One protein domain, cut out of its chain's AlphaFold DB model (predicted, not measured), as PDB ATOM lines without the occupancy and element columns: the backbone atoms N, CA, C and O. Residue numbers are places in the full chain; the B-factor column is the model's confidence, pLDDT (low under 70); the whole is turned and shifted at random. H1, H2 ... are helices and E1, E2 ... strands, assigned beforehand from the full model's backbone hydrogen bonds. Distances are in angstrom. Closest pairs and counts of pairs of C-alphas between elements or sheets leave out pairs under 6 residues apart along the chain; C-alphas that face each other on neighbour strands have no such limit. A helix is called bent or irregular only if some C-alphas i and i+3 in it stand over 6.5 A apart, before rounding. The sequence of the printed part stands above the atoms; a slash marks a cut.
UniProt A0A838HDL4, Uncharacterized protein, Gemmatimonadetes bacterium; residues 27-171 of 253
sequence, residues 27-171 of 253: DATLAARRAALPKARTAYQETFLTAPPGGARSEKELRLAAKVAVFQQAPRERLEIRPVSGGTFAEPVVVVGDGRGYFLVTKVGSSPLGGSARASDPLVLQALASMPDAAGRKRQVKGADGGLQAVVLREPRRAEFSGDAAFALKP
ATOM      1  N   ASP A  27     188.468 221.070 265.854       83.75
ATOM      2  CA  ASP A  27     187.798 219.833 265.451       83.75
ATOM      3  C   ASP A  27     186.274 219.886 265.619       83.75
ATOM      4  O   ASP A  27     185.543 219.471 264.716       83.75
ATOM      5  N   ALA A  28     185.774 220.439 266.731       85.00
ATOM      6  CA  ALA A  28     184.340 220.600 266.959       85.00
ATOM      7  C   ALA A  28     183.719 221.579 265.948       85.00
ATOM      8  O   ALA A  28     182.662 221.294 265.378       85.00
ATOM      9  N   THR A  29     184.402 222.693 265.667       86.00
ATOM     10  CA  THR A  29     183.970 223.665 264.653       86.00
ATOM     11  C   THR A  29     183.923 223.035 263.261       86.00
ATOM     12  O   THR A  29     182.927 223.176 262.551       86.00
ATOM     13  N   LEU A  30     184.959 222.290 262.870       89.38
ATOM     14  CA  LEU A  30     185.030 221.619 261.570       89.38
ATOM     15  C   LEU A  30     183.970 220.516 261.421       89.38
ATOM     16  O   LEU A  30     183.390 220.359 260.344       89.38
ATOM     17  N   ALA A  31     183.684 219.767 262.489       87.56
ATOM     18  CA  ALA A  31     182.635 218.752 262.494       87.56
ATOM     19  C   ALA A  31     181.239 219.373 262.317       87.56
ATOM     20  O   ALA A  31     180.476 218.933 261.452       87.56
ATOM     21  N   ALA A  32     180.929 220.429 263.078       87.19
ATOM     22  CA  ALA A  32     179.669 221.161 262.956       87.19
ATOM     23  C   ALA A  32     179.506 221.752 261.549       87.19
ATOM     24  O   ALA A  32     178.459 221.599 260.916       87.19
ATOM     25  N   ARG A  33     180.574 222.358 261.023       89.25
ATOM     26  CA  ARG A  33     180.599 222.932 259.679       89.25
ATOM     27  C   ARG A  33     180.295 221.892 258.602       89.25
ATOM     28  O   ARG A  33     179.439 222.139 257.756       89.25
ATOM     29  N   ARG A  34     180.930 220.716 258.666       89.06
ATOM     30  CA  ARG A  34     180.683 219.603 257.735       89.06
ATOM     31  C   ARG A  34     179.231 219.131 257.772       89.06
ATOM     32  O   ARG A  34     178.654 218.877 256.718       89.06
ATOM     33  N   ALA A  35     178.650 219.023 258.966       88.12
ATOM     34  CA  ALA A  35     177.260 218.602 259.140       88.12
ATOM     35  C   ALA A  35     176.258 219.607 258.545       88.12
ATOM     36  O   ALA A  35     175.197 219.206 258.074       88.12
ATOM     37  N   ALA A  36     176.611 220.893 258.527       88.56
ATOM     38  CA  ALA A  36     175.774 221.972 258.013       88.56
ATOM     39  C   ALA A  36     175.977 222.278 256.517       88.56
ATOM     40  O   ALA A  36     175.426 223.260 256.021       88.56
ATOM     41  N   LEU A  37     176.776 221.491 255.782       90.38
ATOM     42  CA  LEU A  37     177.016 221.761 254.364       90.38
ATOM     43  C   LEU A  37     175.743 221.574 253.521       90.38
ATOM     44  O   LEU A  37     175.095 220.525 253.599       90.38
ATOM     45  N   PRO A  38     175.407 222.539 252.645       87.94
ATOM     46  CA  PRO A  38     174.248 222.420 251.776       87.94
ATOM     47  C   PRO A  38     174.466 221.335 250.718       87.94
ATOM     48  O   PRO A  38     175.549 221.195 250.149       87.94
ATOM     49  N   LYS A  39     173.405 220.580 250.407       88.12
ATOM     50  CA  LYS A  39     173.409 219.611 249.292       88.12
ATOM     51  C   LYS A  39     173.460 220.311 247.934       88.12
ATOM     52  O   LYS A  39     174.107 219.827 247.007       88.12
ATOM     53  N   ALA A  40     172.751 221.432 247.819       86.62
ATOM     54  CA  ALA A  40     172.787 222.271 246.634       86.62
ATOM     55  C   ALA A  40     174.123 223.009 246.551       86.62
ATOM     56  O   ALA A  40     174.729 223.351 247.566       86.62
ATOM     57  N   ARG A  41     174.557 223.279 245.321       86.12
ATOM     58  CA  ARG A  41     175.736 224.098 245.076       86.12
ATOM     59  C   ARG A  41     175.453 225.538 245.497       86.12
ATOM     60  O   ARG A  41     174.567 226.175 244.931       86.12
ATOM     61  N   THR A  42     176.245 226.062 246.422       86.00
ATOM     62  CA  THR A  42     176.176 227.455 246.864       86.00
ATOM     63  C   THR A  42     177.537 228.128 246.732       86.00
ATOM     64  O   THR A  42     178.592 227.507 246.890       86.00
ATOM     65  N   ALA A  43     177.511 229.413 246.388       86.88
ATOM     66  CA  ALA A  43     178.686 230.264 246.369       86.88
ATOM     67  C   ALA A  43     178.323 231.651 246.893       86.88
ATOM     68  O   ALA A  43     177.260 232.196 246.581       86.88
ATOM     69  N   TYR A  44     179.194 232.202 247.722       86.06
ATOM     70  CA  TYR A  44     179.020 233.522 248.308       86.06
ATOM     71  C   TYR A  44     180.369 234.107 248.699       86.06
ATOM     72  O   TYR A  44     181.381 233.409 248.769       86.06
ATOM     73  N   GLN A  45     180.366 235.407 248.952       88.12
ATOM     74  CA  GLN A  45     181.478 236.114 249.554       88.12
ATOM     75  C   GLN A  45     181.063 236.613 250.934       88.12
ATOM     76  O   GLN A  45     179.956 237.117 251.117       88.12
ATOM     77  N   GLU A  46     181.963 236.477 251.896       88.38
ATOM     78  CA  GLU A  46     181.854 237.093 253.207       88.38
ATOM     79  C   GLU A  46     182.879 238.227 253.332       88.38
ATOM     80  O   GLU A  46     184.076 238.022 253.136       88.38
ATOM     81  N   THR A  47     182.422 239.426 253.673       88.69
ATOM     82  CA  THR A  47     183.273 240.575 253.995       88.69
ATOM     83  C   THR A  47     183.395 240.673 255.509       88.69
ATOM     84  O   THR A  47     182.392 240.874 256.195       88.69
ATOM     85  N   PHE A  48     184.613 240.532 256.026       87.06
ATOM     86  CA  PHE A  48     184.912 240.587 257.454       87.06
ATOM     87  C   PHE A  48     185.378 241.986 257.832       87.06
ATOM     88  O   PHE A  48     186.415 242.458 257.362       87.06
ATOM     89  N   LEU A  49     184.620 242.626 258.714       87.50
ATOM     90  CA  LEU A  49     184.959 243.890 259.348       87.50
ATOM     91  C   LEU A  49     185.268 243.609 260.818       87.50
ATOM     92  O   LEU A  49     184.426 243.040 261.508       87.50
ATOM     93  N   THR A  50     186.443 243.987 261.311       86.31
ATOM     94  CA  THR A  50     186.850 243.739 262.703       86.31
ATOM     95  C   THR A  50     187.083 245.038 263.451       86.31
ATOM     96  O   THR A  50     187.530 246.034 262.877       86.31
ATOM     97  N   ALA A  51     186.790 245.016 264.743       83.06
ATOM     98  CA  ALA A  51     187.070 246.116 265.643       83.06
ATOM     99  C   ALA A  51     188.577 246.263 265.911       83.06
ATOM    100  O   ALA A  51     189.317 245.275 265.836       83.06
ATOM    101  N   PRO A  52     189.042 247.476 266.254       79.75
ATOM    102  CA  PRO A  52     190.372 247.664 266.816       79.75
ATOM    103  C   PRO A  52     190.502 246.971 268.189       79.75
ATOM    104  O   PRO A  52     189.496 246.585 268.800       79.75
ATOM    105  N   PRO A  53     191.734 246.823 268.714       76.69
ATOM    106  CA  PRO A  53     191.946 246.387 270.091       76.69
ATOM    107  C   PRO A  53     191.136 247.247 271.074       76.69
ATOM    108  O   PRO A  53     191.199 248.472 271.014       76.69
ATOM    109  N   GLY A  54     190.377 246.605 271.966       74.44
ATOM    110  CA  GLY A  54     189.451 247.283 272.886       74.44
ATOM    111  C   GLY A  54     187.993 247.344 272.413       74.44
ATOM    112  O   GLY A  54     187.154 247.866 273.140       74.44
ATOM    113  N   GLY A  55     187.685 246.784 271.238       79.38
ATOM    114  CA  GLY A  55     186.320 246.683 270.722       79.38
ATOM    115  C   GLY A  55     185.846 247.948 270.006       79.38
ATOM    116  O   GLY A  55     186.484 248.997 270.054       79.38
ATOM    117  N   ALA A  56     184.724 247.829 269.297       80.00
ATOM    118  CA  ALA A  56     184.074 248.938 268.614       80.00
ATOM    119  C   ALA A  56     182.757 249.292 269.313       80.00
ATOM    120  O   ALA A  56     181.968 248.411 269.674       80.00
ATOM    121  N   ARG A  57     182.491 250.592 269.466       82.31
ATOM    122  CA  ARG A  57     181.209 251.103 269.986       82.31
ATOM    123  C   ARG A  57     180.143 251.179 268.898       82.31
ATOM    124  O   ARG A  57     178.953 251.253 269.195       82.31
ATOM    125  N   SER A  58     180.564 251.164 267.638       81.19
ATOM    126  CA  SER A  58     179.692 251.237 266.472       81.19
ATOM    127  C   SER A  58     180.310 250.542 265.256       81.19
ATOM    128  O   SER A  58     181.519 250.340 265.183       81.19
ATOM    129  N   GLU A  59     179.494 250.226 264.249       80.31
ATOM    130  CA  GLU A  59     179.983 249.634 262.990       80.31
ATOM    131  C   GLU A  59     180.950 250.549 262.224       80.31
ATOM    132  O   GLU A  59     181.752 250.062 261.431       80.31
ATOM    133  N   LYS A  60     180.914 251.862 262.489       79.50
ATOM    134  CA  LYS A  60     181.780 252.866 261.851       79.50
ATOM    135  C   LYS A  60     183.246 252.749 262.269       79.50
ATOM    136  O   LYS A  60     184.123 253.231 261.561       79.50
ATOM    137  N   GLU A  61     183.510 252.128 263.413       80.00
ATOM    138  CA  GLU A  61     184.864 251.920 263.939       80.00
ATOM    139  C   GLU A  61     185.500 250.625 263.419       80.00
ATOM    140  O   GLU A  61     186.685 250.377 263.651       80.00
ATOM    141  N   LEU A  62     184.733 249.794 262.707       83.38
ATOM    142  CA  LEU A  62     185.234 248.545 262.154       83.38
ATOM    143  C   LEU A  62     186.085 248.803 260.913       83.38
ATOM    144  O   LEU A  62     185.803 249.679 260.095       83.38
ATOM    145  N   ARG A  63     187.119 247.984 260.742       86.31
ATOM    146  CA  ARG A  63     188.011 248.029 259.583       86.31
ATOM    147  C   ARG A  63     187.915 246.735 258.798       86.31
ATOM    148  O   ARG A  63     187.708 245.669 259.372       86.31
ATOM    149  N   LEU A  64     188.073 246.834 257.479       86.44
ATOM    150  CA  LEU A  64     188.130 245.663 256.615       86.44
ATOM    151  C   LEU A  64     189.324 244.790 257.010       86.44
ATOM    152  O   LEU A  64     190.467 245.231 256.937       86.44
ATOM    153  N   ALA A  65     189.032 243.555 257.403       86.75
ATOM    154  CA  ALA A  65     190.022 242.572 257.818       86.75
ATOM    155  C   ALA A  65     190.254 241.508 256.751       86.75
ATOM    156  O   ALA A  65     191.382 241.055 256.574       86.75
ATOM    157  N   ALA A  66     189.200 241.097 256.039       87.31
ATOM    158  CA  ALA A  66     189.310 240.104 254.978       87.31
ATOM    159  C   ALA A  66     188.097 240.088 254.047       87.31
ATOM    160  O   ALA A  66     186.990 240.481 254.425       87.31
ATOM    161  N   LYS A  67     188.301 239.522 252.858       88.75
ATOM    162  CA  LYS A  67     187.230 238.945 252.040       88.75
ATOM    163  C   LYS A  67     187.398 237.429 252.021       88.75
ATOM    164  O   LYS A  67     188.512 236.943 251.848       88.75
ATOM    165  N   VAL A  68     186.309 236.687 252.194       89.75
ATOM    166  CA  VAL A  68     186.302 235.223 252.169       89.75
ATOM    167  C   VAL A  68     185.365 234.747 251.074       89.75
ATOM    168  O   VAL A  68     184.152 234.902 251.189       89.75
ATOM    169  N   ALA A  69     185.908 234.164 250.009       88.62
ATOM    170  CA  ALA A  69     185.089 233.495 249.006       88.62
ATOM    171  C   ALA A  69     184.796 232.067 249.473       88.62
ATOM    172  O   ALA A  69     185.709 231.336 249.862       88.62
ATOM    173  N   VAL A  70     183.527 231.670 249.447       88.75
ATOM    174  CA  VAL A  70     183.081 230.357 249.910       88.75
ATOM    175  C   VAL A  70     182.333 229.644 248.797       88.75
ATOM    176  O   VAL A  70     181.404 230.189 248.203       88.75
ATOM    177  N   PHE A  71     182.723 228.396 248.551       88.31
ATOM    178  CA  PHE A  71     182.085 227.495 247.598       88.31
ATOM    179  C   PHE A  71     181.738 226.198 248.310       88.31
ATOM    180  O   PHE A  71     182.614 225.534 248.864       88.31
ATOM    181  N   GLN A  72     180.464 225.828 248.302       89.19
ATOM    182  CA  GLN A  72     179.952 224.717 249.090       89.19
ATOM    183  C   GLN A  72     179.067 223.815 248.242       89.19
ATOM    184  O   GLN A  72     178.217 224.267 247.478       89.19
ATOM    185  N   GLN A  73     179.298 222.516 248.376       88.25
ATOM    186  CA  GLN A  73     178.441 221.466 247.855       88.25
ATOM    187  C   GLN A  73     178.788 220.192 248.613       88.25
ATOM    188  O   GLN A  73     179.834 219.592 248.350       88.25
ATOM    189  N   ALA A  74     177.925 219.775 249.540       89.00
ATOM    190  CA  ALA A  74     178.163 218.601 250.369       89.00
ATOM    191  C   ALA A  74     178.608 217.391 249.511       89.00
ATOM    192  O   ALA A  74     178.001 217.119 248.471       89.00
ATOM    193  N   PRO A  75     179.670 216.671 249.912       90.94
ATOM    194  CA  PRO A  75     180.374 216.778 251.194       90.94
ATOM    195  C   PRO A  75     181.566 217.756 251.181       90.94
ATOM    196  O   PRO A  75     182.386 217.736 252.096       90.94
ATOM    197  N   ARG A  76     181.704 218.568 250.131       89.19
ATOM    198  CA  ARG A  76     182.885 219.382 249.860       89.19
ATOM    199  C   ARG A  76     182.635 220.857 250.119       89.19
ATOM    200  O   ARG A  76     181.543 221.385 249.901       89.19
ATOM    201  N   GLU A  77     183.695 221.540 250.510       90.94
ATOM    202  CA  GLU A  77     183.714 222.990 250.524       90.94
ATOM    203  C   GLU A  77     185.105 223.545 250.273       90.94
ATOM    204  O   GLU A  77     186.117 222.868 250.451       90.94
ATOM    205  N   ARG A  78     185.143 224.808 249.877       89.75
ATOM    206  CA  ARG A  78     186.357 225.583 249.707       89.75
ATOM    207  C   ARG A  78     186.132 226.975 250.262       89.75
ATOM    208  O   ARG A  78     185.113 227.597 249.971       89.75
ATOM    209  N   LEU A  79     187.097 227.437 251.042       90.56
ATOM    210  CA  LEU A  79     187.179 228.791 251.557       90.56
ATOM    211  C   LEU A  79     188.476 229.411 251.050       90.56
ATOM    212  O   LEU A  79     189.545 228.811 251.170       90.56
ATOM    213  N   GLU A  80     188.387 230.622 250.527       89.12
ATOM    214  CA  GLU A  80     189.544 231.431 250.162       89.12
ATOM    215  C   GLU A  80     189.522 232.703 250.980       89.12
ATOM    216  O   GLU A  80     188.719 233.600 250.735       89.12
ATOM    217  N   ILE A  81     190.389 232.760 251.980       89.19
ATOM    218  CA  ILE A  81     190.453 233.854 252.936       89.19
ATOM    219  C   ILE A  81     191.534 234.805 252.451       89.19
ATOM    220  O   ILE A  81     192.717 234.477 252.503       89.19
ATOM    221  N   ARG A  82     191.140 235.982 251.974       87.88
ATOM    222  CA  ARG A  82     192.045 237.033 251.515       87.88
ATOM    223  C   ARG A  82     192.146 238.111 252.600       87.88
ATOM    224  O   ARG A  82     191.270 238.981 252.657       87.88
ATOM    225  N   PRO A  83     193.150 238.041 253.493       85.12
ATOM    226  CA  PRO A  83     193.299 239.008 254.570       85.12
ATOM    227  C   PRO A  83     193.769 240.361 254.032       85.12
ATOM    228  O   PRO A  83     194.434 240.436 252.997       85.12
ATOM    229  N   VAL A  84     193.460 241.424 254.764       82.12
ATOM    230  CA  VAL A  84     194.000 242.764 254.543       82.12
ATOM    231  C   VAL A  84     195.192 242.971 255.468       82.12
ATOM    232  O   VAL A  84     195.100 242.783 256.678       82.12
ATOM    233  N   SER A  85     196.321 243.375 254.896       77.00
ATOM    234  CA  SER A  85     197.535 243.731 255.623       77.00
ATOM    235  C   SER A  85     198.159 244.968 254.983       77.00
ATOM    236  O   SER A  85     198.255 245.064 253.760       77.00
ATOM    237  N   GLY A  86     198.523 245.962 255.797       74.94
ATOM    238  CA  GLY A  86     199.096 247.217 255.294       74.94
ATOM    239  C   GLY A  86     198.199 247.954 254.288       74.94
ATOM    240  O   GLY A  86     198.706 248.558 253.352       74.94
ATOM    241  N   GLY A  87     196.871 247.853 254.430       74.81
ATOM    242  CA  GLY A  87     195.908 248.489 253.521       74.81
ATOM    243  C   GLY A  87     195.726 247.790 252.169       74.81
ATOM    244  O   GLY A  87     194.954 248.268 251.344       74.81
ATOM    245  N   THR A  88     196.382 246.650 251.946       77.00
ATOM    246  CA  THR A  88     196.267 245.861 250.710       77.00
ATOM    247  C   THR A  88     195.851 244.427 251.012       77.00
ATOM    248  O   THR A  88     196.003 243.941 252.133       77.00
ATOM    249  N   PHE A  89     195.293 243.737 250.021       77.88
ATOM    250  CA  PHE A  89     194.990 242.318 250.159       77.88
ATOM    251  C   PHE A  89     196.267 241.480 250.050       77.88
ATOM    252  O   PHE A  89     197.005 241.597 249.074       77.88
ATOM    253  N   ALA A  90     196.504 240.608 251.028       78.25
ATOM    254  CA  ALA A  90     197.614 239.662 250.987       78.25
ATOM    255  C   ALA A  90     197.257 238.390 250.194       78.25
ATOM    256  O   ALA A  90     196.121 238.201 249.749       78.25
ATOM    257  N   GLU A  91     198.236 237.491 250.047       78.00
ATOM    258  CA  GLU A  91     198.031 236.184 249.413       78.00
ATOM    259  C   GLU A  91     196.924 235.390 250.138       78.00
ATOM    260  O   GLU A  91     196.932 235.319 251.374       78.00
ATOM    261  N   PRO A  92     195.960 234.798 249.404       83.12
ATOM    262  CA  PRO A  92     194.846 234.105 250.026       83.12
ATOM    263  C   PRO A  92     195.291 232.826 250.740       83.12
ATOM    264  O   PRO A  92     196.077 232.029 250.227       83.12
ATOM    265  N   VAL A  93     194.707 232.593 251.911       86.56
ATOM    266  CA  VAL A  93     194.755 231.314 252.618       86.56
ATOM    267  C   VAL A  93     193.611 230.453 252.094       86.56
ATOM    268  O   VAL A  93     192.441 230.790 252.267       86.56
ATOM    269  N   VAL A  94     193.946 229.339 251.444       87.62
ATOM    270  CA  VAL A  94     192.958 228.445 250.831       87.62
ATOM    271  C   VAL A  94     192.756 227.218 251.710       87.62
ATOM    272  O   VAL A  94     193.698 226.471 251.977       87.62
ATOM    273  N   VAL A  95     191.518 226.992 252.144       90.06
ATOM    274  CA  VAL A  95     191.113 225.823 252.930       90.06
ATOM    275  C   VAL A  95     190.098 225.016 252.134       90.06
ATOM    276  O   VAL A  95     189.112 225.563 251.645       90.06
ATOM    277  N   VAL A  96     190.317 223.709 252.017       90.31
ATOM    278  CA  VAL A  96     189.411 222.795 251.312       90.31
ATOM    279  C   VAL A  96     188.972 221.677 252.247       90.31
ATOM    280  O   VAL A  96     189.804 220.997 252.847       90.31
ATOM    281  N   GLY A  97     187.661 221.482 252.351       90.12
ATOM    282  CA  GLY A  97     187.042 220.311 252.952       90.12
ATOM    283  C   GLY A  97     186.625 219.322 251.865       90.12
ATOM    284  O   GLY A  97     185.921 219.696 250.930       90.12
ATOM    285  N   ASP A  98     187.035 218.060 251.975       84.06
ATOM    286  CA  ASP A  98     186.718 217.005 250.992       84.06
ATOM    287  C   ASP A  98     185.665 215.994 251.495       84.06
ATOM    288  O   ASP A  98     185.406 214.974 250.857       84.06
ATOM    289  N   GLY A  99     185.076 216.263 252.662       85.56
ATOM    290  CA  GLY A  99     184.154 215.370 253.364       85.56
ATOM    291  C   GLY A  99     184.829 214.413 254.347       85.56
ATOM    292  O   GLY A  99     184.166 213.921 255.259       85.56
ATOM    293  N   ARG A 100     186.140 214.181 254.220       85.50
ATOM    294  CA  ARG A 100     186.937 213.357 255.144       85.50
ATOM    295  C   ARG A 100     187.724 214.230 256.107       85.50
ATOM    296  O   ARG A 100     187.680 214.007 257.316       85.50
ATOM    297  N   GLY A 101     188.362 215.274 255.594       85.88
ATOM    298  CA  GLY A 101     189.203 216.192 256.352       85.88
ATOM    299  C   GLY A 101     189.109 217.625 255.846       85.88
ATOM    300  O   GLY A 101     188.391 217.919 254.894       85.88
ATOM    301  N   TYR A 102     189.840 218.503 256.525       89.06
ATOM    302  CA  TYR A 102     190.099 219.869 256.088       89.06
ATOM    303  C   TYR A 102     191.588 220.032 255.841       89.06
ATOM    304  O   TYR A 102     192.413 219.616 256.659       89.06
ATOM    305  N   PHE A 103     191.921 220.653 254.720       85.25
ATOM    306  CA  PHE A 103     193.285 220.792 254.248       85.25
ATOM    307  C   PHE A 103     193.586 222.255 253.957       85.25
ATOM    308  O   PHE A 103     192.799 222.943 253.307       85.25
ATOM    309  N   LEU A 104     194.745 222.710 254.421       86.06
ATOM    310  CA  LEU A 104     195.351 223.950 253.967       86.06
ATOM    311  C   LEU A 104     196.021 223.681 252.620       86.06
ATOM    312  O   LEU A 104     196.848 222.774 252.514       86.06
ATOM    313  N   VAL A 105     195.680 224.468 251.606       80.62
ATOM    314  CA  VAL A 105     196.265 224.381 250.268       80.62
ATOM    315  C   VAL A 105     197.279 225.505 250.096       80.62
ATOM    316  O   VAL A 105     196.994 226.673 250.345       80.62
ATOM    317  N   THR A 106     198.480 225.141 249.666       75.19
ATOM    318  CA  THR A 106     199.606 226.047 249.423       75.19
ATOM    319  C   THR A 106     200.142 225.850 248.007       75.19
ATOM    320  O   THR A 106     199.817 224.869 247.334       75.19
ATOM    321  N   LYS A 107     201.042 226.738 247.570       67.88
ATOM    322  CA  LYS A 107     201.753 226.619 246.284       67.88
ATOM    323  C   LYS A 107     202.494 225.287 246.107       67.88
ATOM    324  O   LYS A 107     202.670 224.842 244.978       67.88
ATOM    325  N   VAL A 108     202.935 224.665 247.201       66.75
ATOM    326  CA  VAL A 108     203.772 223.452 247.181       66.75
ATOM    327  C   VAL A 108     202.990 222.166 247.464       66.75
ATOM    328  O   VAL A 108     203.539 221.077 247.329       66.75
ATOM    329  N   GLY A 109     201.706 222.266 247.821       69.38
ATOM    330  CA  GLY A 109     200.855 221.113 248.111       69.38
ATOM    331  C   GLY A 109     199.804 221.401 249.177       69.38
ATOM    332  O   GLY A 109     199.551 222.555 249.526       69.38
ATOM    333  N   SER A 110     199.197 220.342 249.705       78.19
ATOM    334  CA  SER A 110     198.172 220.417 250.748       78.19
ATOM    335  C   SER A 110     198.612 219.705 252.024       78.19
ATOM    336  O   SER A 110     199.147 218.599 251.952       78.19
ATOM    337  N   SER A 111     198.311 220.283 253.183       82.00
ATOM    338  CA  SER A 111     198.549 219.677 254.500       82.00
ATOM    339  C   SER A 111     197.263 219.656 255.332       82.00
ATOM    340  O   SER A 111     196.445 220.567 255.180       82.00
ATOM    341  N   PRO A 112     197.062 218.678 256.234       84.38
ATOM    342  CA  PRO A 112     195.944 218.708 257.177       84.38
ATOM    343  C   PRO A 112     195.906 220.029 257.954       84.38
ATOM    344  O   PRO A 112     196.933 220.480 258.463       84.38
ATOM    345  N   LEU A 113     194.729 220.653 258.042       84.31
ATOM    346  CA  LEU A 113     194.585 221.980 258.640       84.31
ATOM    347  C   LEU A 113     194.995 221.986 260.121       84.31
ATOM    348  O   LEU A 113     195.775 222.848 260.517       84.31
ATOM    349  N   GLY A 114     194.537 221.002 260.905       79.81
ATOM    350  CA  GLY A 114     194.781 220.924 262.353       79.81
ATOM    351  C   GLY A 114     196.253 220.794 262.766       79.81
ATOM    352  O   GLY A 114     196.583 221.080 263.908       79.81
ATOM    353  N   GLY A 115     197.147 220.419 261.842       74.12
ATOM    354  CA  GLY A 115     198.596 220.377 262.074       74.12
ATOM    355  C   GLY A 115     199.354 221.616 261.584       74.12
ATOM    356  O   GLY A 115     200.582 221.624 261.608       74.12
ATOM    357  N   SER A 116     198.659 222.643 261.082       80.06
ATOM    358  CA  SER A 116     199.280 223.831 260.486       80.06
ATOM    359  C   SER A 116     199.253 225.036 261.430       80.06
ATOM    360  O   SER A 116     198.282 225.245 262.147       80.06
ATOM    361  N   ALA A 117     200.257 225.916 261.364       77.25
ATOM    362  CA  ALA A 117     200.239 227.182 262.114       77.25
ATOM    363  C   ALA A 117     199.050 228.095 261.733       77.25
ATOM    364  O   ALA A 117     198.642 228.960 262.503       77.25
ATOM    365  N   ARG A 118     198.464 227.895 260.543       81.88
ATOM    366  CA  ARG A 118     197.273 228.624 260.086       81.88
ATOM    367  C   ARG A 118     195.985 228.165 260.766       81.88
ATOM    368  O   ARG A 118     195.027 228.924 260.762       81.88
ATOM    369  N   ALA A 119     195.953 226.980 261.377       76.44
ATOM    370  CA  ALA A 119     194.797 226.540 262.160       76.44
ATOM    371  C   ALA A 119     194.566 227.388 263.420       76.44
ATOM    372  O   ALA A 119     193.435 227.467 263.883       76.44
ATOM    373  N   SER A 120     195.610 228.026 263.959       77.81
ATOM    374  CA  SER A 120     195.511 228.938 265.106       77.81
ATOM    375  C   SER A 120     195.332 230.409 264.716       77.81
ATOM    376  O   SER A 120     195.272 231.265 265.592       77.81
ATOM    377  N   ASP A 121     195.277 230.723 263.419       82.44
ATOM    378  CA  ASP A 121     195.061 232.091 262.943       82.44
ATOM    379  C   ASP A 121     193.623 232.531 263.299       82.44
ATOM    380  O   ASP A 121     192.665 231.872 262.871       82.44
ATOM    381  N   PRO A 122     193.432 233.620 264.074       81.81
ATOM    382  CA  PRO A 122     192.108 234.052 264.519       81.81
ATOM    383  C   PRO A 122     191.131 234.304 263.370       81.81
ATOM    384  O   PRO A 122     189.947 233.991 263.490       81.81
ATOM    385  N   LEU A 123     191.620 234.824 262.240       83.06
ATOM    386  CA  LEU A 123     190.783 235.089 261.076       83.06
ATOM    387  C   LEU A 123     190.330 233.781 260.416       83.06
ATOM    388  O   LEU A 123     189.171 233.655 260.021       83.06
ATOM    389  N   VAL A 124     191.225 232.793 260.327       86.62
ATOM    390  CA  VAL A 124     190.898 231.465 259.788       86.62
ATOM    391  C   VAL A 124     189.875 230.767 260.676       86.62
ATOM    392  O   VAL A 124     188.876 230.257 260.172       86.62
ATOM    393  N   LEU A 125     190.071 230.803 261.994       85.19
ATOM    394  CA  LEU A 125     189.117 230.256 262.959       85.19
ATOM    395  C   LEU A 125     187.745 230.924 262.839       85.19
ATOM    396  O   LEU A 125     186.726 230.235 262.786       85.19
ATOM    397  N   GLN A 126     187.706 232.253 262.730       82.06
ATOM    398  CA  GLN A 126     186.457 232.997 262.590       82.06
ATOM    399  C   GLN A 126     185.734 232.683 261.272       82.06
ATOM    400  O   GLN A 126     184.511 232.526 261.265       82.06
ATOM    401  N   ALA A 127     186.478 232.549 260.170       86.88
ATOM    402  CA  ALA A 127     185.932 232.154 258.874       86.88
ATOM    403  C   ALA A 127     185.363 230.728 258.901       86.88
ATOM    404  O   ALA A 127     184.289 230.470 258.360       86.88
ATOM    405  N   LEU A 128     186.033 229.796 259.582       87.88
ATOM    406  CA  LEU A 128     185.551 228.421 259.734       87.88
ATOM    407  C   LEU A 128     184.331 228.332 260.657       87.88
ATOM    408  O   LEU A 128     183.425 227.543 260.386       87.88
ATOM    409  N   ALA A 129     184.253 229.187 261.676       82.94
ATOM    410  CA  ALA A 129     183.082 229.317 262.537       82.94
ATOM    411  C   ALA A 129     181.860 229.945 261.825       82.94
ATOM    412  O   ALA A 129     180.744 229.897 262.349       82.94
ATOM    413  N   SER A 130     182.014 230.528 260.625       76.25
ATOM    414  CA  SER A 130     180.886 230.957 259.779       76.25
ATOM    415  C   SER A 130     180.078 229.774 259.263       76.25
ATOM    416  O   SER A 130     180.372 229.240 258.199       76.25
ATOM    417  N   MET A 131     179.029 229.375 259.981       72.75
ATOM    418  CA  MET A 131     178.208 228.240 259.562       72.75
ATOM    419  C   MET A 131     177.611 228.442 258.143       72.75
ATOM    420  O   MET A 131     177.101 229.528 257.840       72.75
ATOM    421  N   PRO A 132     177.661 227.411 257.272       66.38
ATOM    422  CA  PRO A 132     177.215 227.474 255.876       66.38
ATOM    423  C   PRO A 132     175.779 227.995 255.693       66.38
ATOM    424  O   PRO A 132     175.545 228.904 254.898       66.38
ATOM    425  N   ASP A 133     174.839 227.468 256.478       63.72
ATOM    426  CA  ASP A 133     173.390 227.702 256.348       63.72
ATOM    427  C   ASP A 133     172.855 228.789 257.305       63.72
ATOM    428  O   ASP A 133     171.767 229.325 257.141       63.72
ATOM    429  N   ALA A 134     173.635 229.176 258.318       56.78
ATOM    430  CA  ALA A 134     173.093 229.942 259.444       56.78
ATOM    431  C   ALA A 134     173.139 231.473 259.288       56.78
ATOM    432  O   ALA A 134     172.669 232.176 260.180       56.78
ATOM    433  N   ALA A 135     173.726 232.024 258.220       55.81
ATOM    434  CA  ALA A 135     173.904 233.473 258.124       55.81
ATOM    435  C   ALA A 135     172.928 234.108 257.130       55.81
ATOM    436  O   ALA A 135     173.007 233.884 255.918       55.81
ATOM    437  N   GLY A 136     172.062 234.982 257.652       63.88
ATOM    438  CA  GLY A 136     171.466 236.050 256.857       63.88
ATOM    439  C   GLY A 136     172.549 236.953 256.244       63.88
ATOM    440  O   GLY A 136     173.741 236.787 256.497       63.88
ATOM    441  N   ARG A 137     172.152 237.953 255.449       78.25
ATOM    442  CA  ARG A 137     173.090 238.855 254.738       78.25
ATOM    443  C   ARG A 137     174.090 239.592 255.647       78.25
ATOM    444  O   ARG A 137     175.065 240.145 255.154       78.25
ATOM    445  N   LYS A 138     173.857 239.622 256.958       82.94
ATOM    446  CA  LYS A 138     174.702 240.287 257.949       82.94
ATOM    447  C   LYS A 138     174.710 239.500 259.253       82.94
ATOM    448  O   LYS A 138     173.658 239.087 259.734       82.94
ATOM    449  N   ARG A 139     175.892 239.359 259.848       82.69
ATOM    450  CA  ARG A 139     176.115 238.771 261.170       82.69
ATOM    451  C   ARG A 139     176.989 239.700 261.999       82.69
ATOM    452  O   ARG A 139     178.033 240.140 261.532       82.69
ATOM    453  N   GLN A 140     176.585 239.955 263.237       83.00
ATOM    454  CA  GLN A 140     177.393 240.674 264.219       83.00
ATOM    455  C   GLN A 140     178.006 239.674 265.202       83.00
ATOM    456  O   GLN A 140     177.339 238.735 265.633       83.00
ATOM    457  N   VAL A 141     179.272 239.876 265.547       79.81
ATOM    458  CA  VAL A 141     180.000 239.112 266.561       79.81
ATOM    459  C   VAL A 141     180.287 240.065 267.711       79.81
ATOM    460  O   VAL A 141     180.975 241.072 267.523       79.81
ATOM    461  N   LYS A 142     179.726 239.769 268.883       81.44
ATOM    462  CA  LYS A 142     179.962 240.535 270.109       81.44
ATOM    463  C   LYS A 142     181.157 239.960 270.865       81.44
ATOM    464  O   LYS A 142     181.324 238.742 270.912       81.44
ATOM    465  N   GLY A 143     181.963 240.843 271.442       72.56
ATOM    466  CA  GLY A 143     183.025 240.500 272.378       72.56
ATOM    467  C   GLY A 143     182.471 240.103 273.747       72.56
ATOM    468  O   GLY A 143     181.281 240.257 274.031       72.56
ATOM    469  N   ALA A 144     183.348 239.590 274.612       71.56
ATOM    470  CA  ALA A 144     182.993 239.166 275.971       71.56
ATOM    471  C   ALA A 144     182.552 240.333 276.879       71.56
ATOM    472  O   ALA A 144     181.818 240.139 277.840       71.56
ATOM    473  N   ASP A 145     182.981 241.546 276.544       70.88
ATOM    474  CA  ASP A 145     182.608 242.820 277.161       70.88
ATOM    475  C   ASP A 145     181.266 243.377 276.644       70.88
ATOM    476  O   ASP A 145     180.835 244.451 277.055       70.88
ATOM    477  N   GLY A 146     180.602 242.663 275.727       72.38
ATOM    478  CA  GLY A 146     179.376 243.108 275.064       72.38
ATOM    479  C   GLY A 146     179.605 244.110 273.928       72.38
ATOM    480  O   GLY A 146     178.637 244.487 273.262       72.38
ATOM    481  N   GLY A 147     180.857 244.510 273.671       77.19
ATOM    482  CA  GLY A 147     181.236 245.390 272.568       77.19
ATOM    483  C   GLY A 147     181.131 244.700 271.207       77.19
ATOM    484  O   GLY A 147     181.105 243.471 271.108       77.19
ATOM    485  N   LEU A 148     181.068 245.474 270.121       80.44
ATOM    486  CA  LEU A 148     181.064 244.903 268.775       80.44
ATOM    487  C   LEU A 148     182.495 244.507 268.395       80.44
ATOM    488  O   LEU A 148     183.376 245.359 268.332       80.44
ATOM    489  N   GLN A 149     182.734 243.219 268.143       84.19
ATOM    490  CA  GLN A 149     184.062 242.694 267.808       84.19
ATOM    491  C   GLN A 149     184.240 242.519 266.300       84.19
ATOM    492  O   GLN A 149     185.315 242.787 265.763       84.19
ATOM    493  N   ALA A 150     183.194 242.076 265.604       83.25
ATOM    494  CA  ALA A 150     183.218 241.972 264.154       83.25
ATOM    495  C   ALA A 150     181.823 242.060 263.533       83.25
ATOM    496  O   ALA A 150     180.815 241.725 264.155       83.25
ATOM    497  N   VAL A 151     181.785 242.443 262.263       84.56
ATOM    498  CA  VAL A 151     180.620 242.322 261.391       84.56
ATOM    499  C   VAL A 151     181.029 241.532 260.164       84.56
ATOM    500  O   VAL A 151     182.045 241.819 259.538       84.56
ATOM    501  N   VAL A 152     180.227 240.530 259.826       85.88
ATOM    502  CA  VAL A 152     180.400 239.720 258.624       85.88
ATOM    503  C   VAL A 152     179.209 239.963 257.714       85.88
ATOM    504  O   VAL A 152     178.069 239.702 258.099       85.88
ATOM    505  N   LEU A 153     179.471 240.493 256.525       85.25
ATOM    506  CA  LEU A 153     178.463 240.725 255.492       85.25
ATOM    507  C   LEU A 153     178.554 239.609 254.463       85.25
ATOM    508  O   LEU A 153     179.649 239.309 254.002       85.25
ATOM    509  N   ARG A 154     177.427 238.994 254.115       85.19
ATOM    510  CA  ARG A 154     177.356 237.880 253.169       85.19
ATOM    511  C   ARG A 154     176.598 238.299 251.921       85.19
ATOM    512  O   ARG A 154     175.432 238.691 251.994       85.19
ATOM    513  N   GLU A 155     177.241 238.117 250.779       83.69
ATOM    514  CA  GLU A 155     176.688 238.432 249.466       83.69
ATOM    515  C   GLU A 155     176.708 237.183 248.579       83.69
ATOM    516  O   GLU A 155     177.730 236.491 248.517       83.69
ATOM    517  N   PRO A 156     175.592 236.844 247.906       81.88
ATOM    518  CA  PRO A 156     175.579 235.730 246.971       81.88
ATOM    519  C   PRO A 156     176.539 236.022 245.815       81.88
ATOM    520  O   PRO A 156     176.534 237.117 245.258       81.88
ATOM    521  N   ARG A 157     177.330 235.023 245.422       78.00
ATOM    522  CA  ARG A 157     178.250 235.118 244.286       78.00
ATOM    523  C   ARG A 157     177.873 234.062 243.261       78.00
ATOM    524  O   ARG A 157     177.425 232.968 243.612       78.00
ATOM    525  N   ARG A 158     178.074 234.357 241.977       68.81
ATOM    526  CA  ARG A 158     178.043 233.296 240.969       68.81
ATOM    527  C   ARG A 158     179.236 232.384 241.195       68.81
ATOM    528  O   ARG A 158     180.358 232.829 241.410       68.81
ATOM    529  N   ALA A 159     178.980 231.088 241.174       61.59
ATOM    530  CA  ALA A 159     180.037 230.123 241.348       61.59
ATOM    531  C   ALA A 159     180.865 230.064 240.050       61.59
ATOM    532  O   ALA A 159     180.437 229.438 239.087       61.59
ATOM    533  N   GLU A 160     182.025 230.724 240.028       57.56
ATOM    534  CA  GLU A 160     182.891 230.878 238.838       57.56
ATOM    535  C   GLU A 160     183.482 229.564 238.317       57.56
ATOM    536  O   GLU A 160     183.968 229.477 237.193       57.56
ATOM    537  N   PHE A 161     183.390 228.503 239.112       59.53
ATOM    538  CA  PHE A 161     183.878 227.181 238.746       59.53
ATOM    539  C   PHE A 161     182.806 226.342 238.037       59.53
ATOM    540  O   PHE A 161     181.602 226.570 238.170       59.53
ATOM    541  N   SER A 162     183.209 225.294 237.334       55.03
ATOM    542  CA  SER A 162     182.306 224.220 236.917       55.03
ATOM    543  C   SER A 162     182.692 222.931 237.648       55.03
ATOM    544  O   SER A 162     183.866 222.573 237.732       55.03
ATOM    545  N   GLY A 163     181.696 222.251 238.226       60.75
ATOM    546  CA  GLY A 163     181.848 220.917 238.819       60.75
ATOM    547  C   GLY A 163     183.039 220.749 239.777       60.75
ATOM    548  O   GLY A 163     183.258 221.554 240.682       60.75
ATOM    549  N   ASP A 164     183.801 219.674 239.572       61.94
ATOM    550  CA  ASP A 164     184.874 219.219 240.465       61.94
ATOM    551  C   ASP A 164     186.127 220.110 240.473       61.94
ATOM    552  O   ASP A 164     186.956 219.988 241.378       61.94
ATOM    553  N   ALA A 165     186.263 221.035 239.515       64.25
ATOM    554  CA  ALA A 165     187.423 221.921 239.418       64.25
ATOM    555  C   ALA A 165     187.569 222.839 240.645       64.25
ATOM    556  O   ALA A 165     188.689 223.153 241.047       64.25
ATOM    557  N   ALA A 166     186.453 223.199 241.293       61.91
ATOM    558  CA  ALA A 166     186.454 224.002 242.517       61.91
ATOM    559  C   ALA A 166     187.225 223.332 243.670       61.91
ATOM    560  O   ALA A 166     187.775 224.021 244.527       61.91
ATOM    561  N   PHE A 167     187.302 221.996 243.681       68.69
ATOM    562  CA  PHE A 167     187.815 221.198 244.801       68.69
ATOM    563  C   PHE A 167     189.105 220.439 244.469       68.69
ATOM    564  O   PHE A 167     189.530 219.571 245.234       68.69
ATOM    565  N   ALA A 168     189.729 220.717 243.323       63.34
ATOM    566  CA  ALA A 168     190.948 220.034 242.916       63.34
ATOM    567  C   ALA A 168     192.114 220.372 243.867       63.34
ATOM    568  O   ALA A 168     192.566 221.510 243.938       63.34
ATOM    569  N   LEU A 169     192.622 219.354 244.570       53.41
ATOM    570  CA  LEU A 169     193.730 219.465 245.534       53.41
ATOM    571  C   LEU A 169     195.124 219.258 244.912       53.41
ATOM    572  O   LEU A 169     196.131 219.314 245.616       53.41
ATOM    573  N   LYS A 170     195.214 218.946 243.612       47.25
ATOM    574  CA  LYS A 170     196.492 218.596 242.972       47.25
ATOM    575  C   LYS A 170     197.226 219.855 242.494       47.25
ATOM    576  O   LYS A 170     196.630 220.619 241.735       47.25
ATOM    577  N   PRO A 171     198.521 220.038 242.825       41.34
ATOM    578  CA  PRO A 171     199.340 221.020 242.127       41.34
ATOM    579  C   PRO A 171     199.418 220.619 240.648       41.34
ATOM    580  O   PRO A 171     199.634 219.445 240.324       41.34
TER     581      PRO A 171
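This is residues 27 to 171 of the 253 residues of an uncharacterized protein of Gemmatimonadetes bacterium (UniProt A0A838HDL4). One long antiparallel sheet, twisted and curled like an open trough, curls round the short helix H3, with H1 and H2 near H3 and grazing the sheet, while H4 lies over E3 on the face opposite to H3. The sheet runs E6, E5, E4, E3, E2, E1, E8, E7, and E1 to E6 form a meander, each strand the antiparallel neighbour of the one before. The printed part has 145 residues with four named helices and eight named strands, in the order H1, E1, E2, E3, E4, E5, E6, H2, H3, E7, E8, H4, and its class is mixed, helices and strands. It is compact, with a radius of gyration of the C-alphas of 15.1 A and spans of 44 by 31 by 29 A.

The longest strand by residues, E2, covers residues 63 to 73 and measures 30.6 A from first to last C-alpha. E3, residues 76 to 85, measures 29.0 A; E1, residues 42 to 50, measures 25.1 A; and E8, residues 148 to 156, measures 24.3 A. E4 is residues 93 to 97, E5 is residues 102 to 106, E6 is residues 109 to 112 and E7 is residues 138 to 142. H1, residues 27 to 35, is 12.3 A long and begins with C-alpha 27 at (187.798, 219.833, 265.451). H2 is residues 117 to 120, and H3 is residues 122 to 128, 9.9 A long. H4, residues 163 to 167, ends with C-alpha 167 at (187.815, 221.198, 244.801); it is irregular, but only just, with C-alphas 163 and 166 6.7 A apart.

In the sheet, E2 and E3 form a hairpin, antiparallel at 167 degrees between their directions, with N 78 and O 71 2.8 A apart, within hydrogen-bond range. E2 and E1 are also a hairpin, at 161 degrees, with N 46 and O 68 within range at 2.8 A. E1 and E8 are antiparallel at 155 degrees, with N 47 and O 153 at 2.8 A. E8 and the edge strand E7 form a hairpin, with N 139 and O 152 at 2.8 A. On the other side of E3 from E2 lies E4, with N 79 and O 95 at 2.8 A; then E5 pairs with E4 through N 103 and O 96 at 2.8 A, and the edge strand E6 with E5 through N 104 and O 111 at 2.8 A. The sheet curls round H3; the closest C-alphas of H3 and E3 are those of Val 124 and Ile 81, 7.3 A apart. H1 and H3 only just touch, with 3 pairs of C-alphas within 8 A, the closest being those of Thr 29 and Leu 128 at 7.0 A; they run the same way at a shallow tilt of 28 degrees. H1 only grazes the sheet with residues 27 to 34, and H2 only grazes it with residues 118 to 119. H2 and H3 are close but not clearly touching, their closest C-alphas being those of Ala 119 and Leu 125 at 6.8 A. H4 lies over E3 at a height over the sheet of 8.9 A; the C-alphas of Phe 167 and Arg 78 are the closest of the two, 6.7 A apart. Every O i to N i+4 pair is within hydrogen-bond range in H1 and H3, H2 is too short for such a pair, and H4 has 0 of 1, beside 1 of 2 O i to N i+3 pairs.

The C-alphas farthest apart, those of Arg 57 and Lys 170, are 44.9 A apart. The printed part has no cut. The link from E1 to E2, residues 51 to 62, is long. The mean pLDDT of the printed part is 80.2, and residues 107 to 109, 132 to 136 and 158 to 171 are under 70.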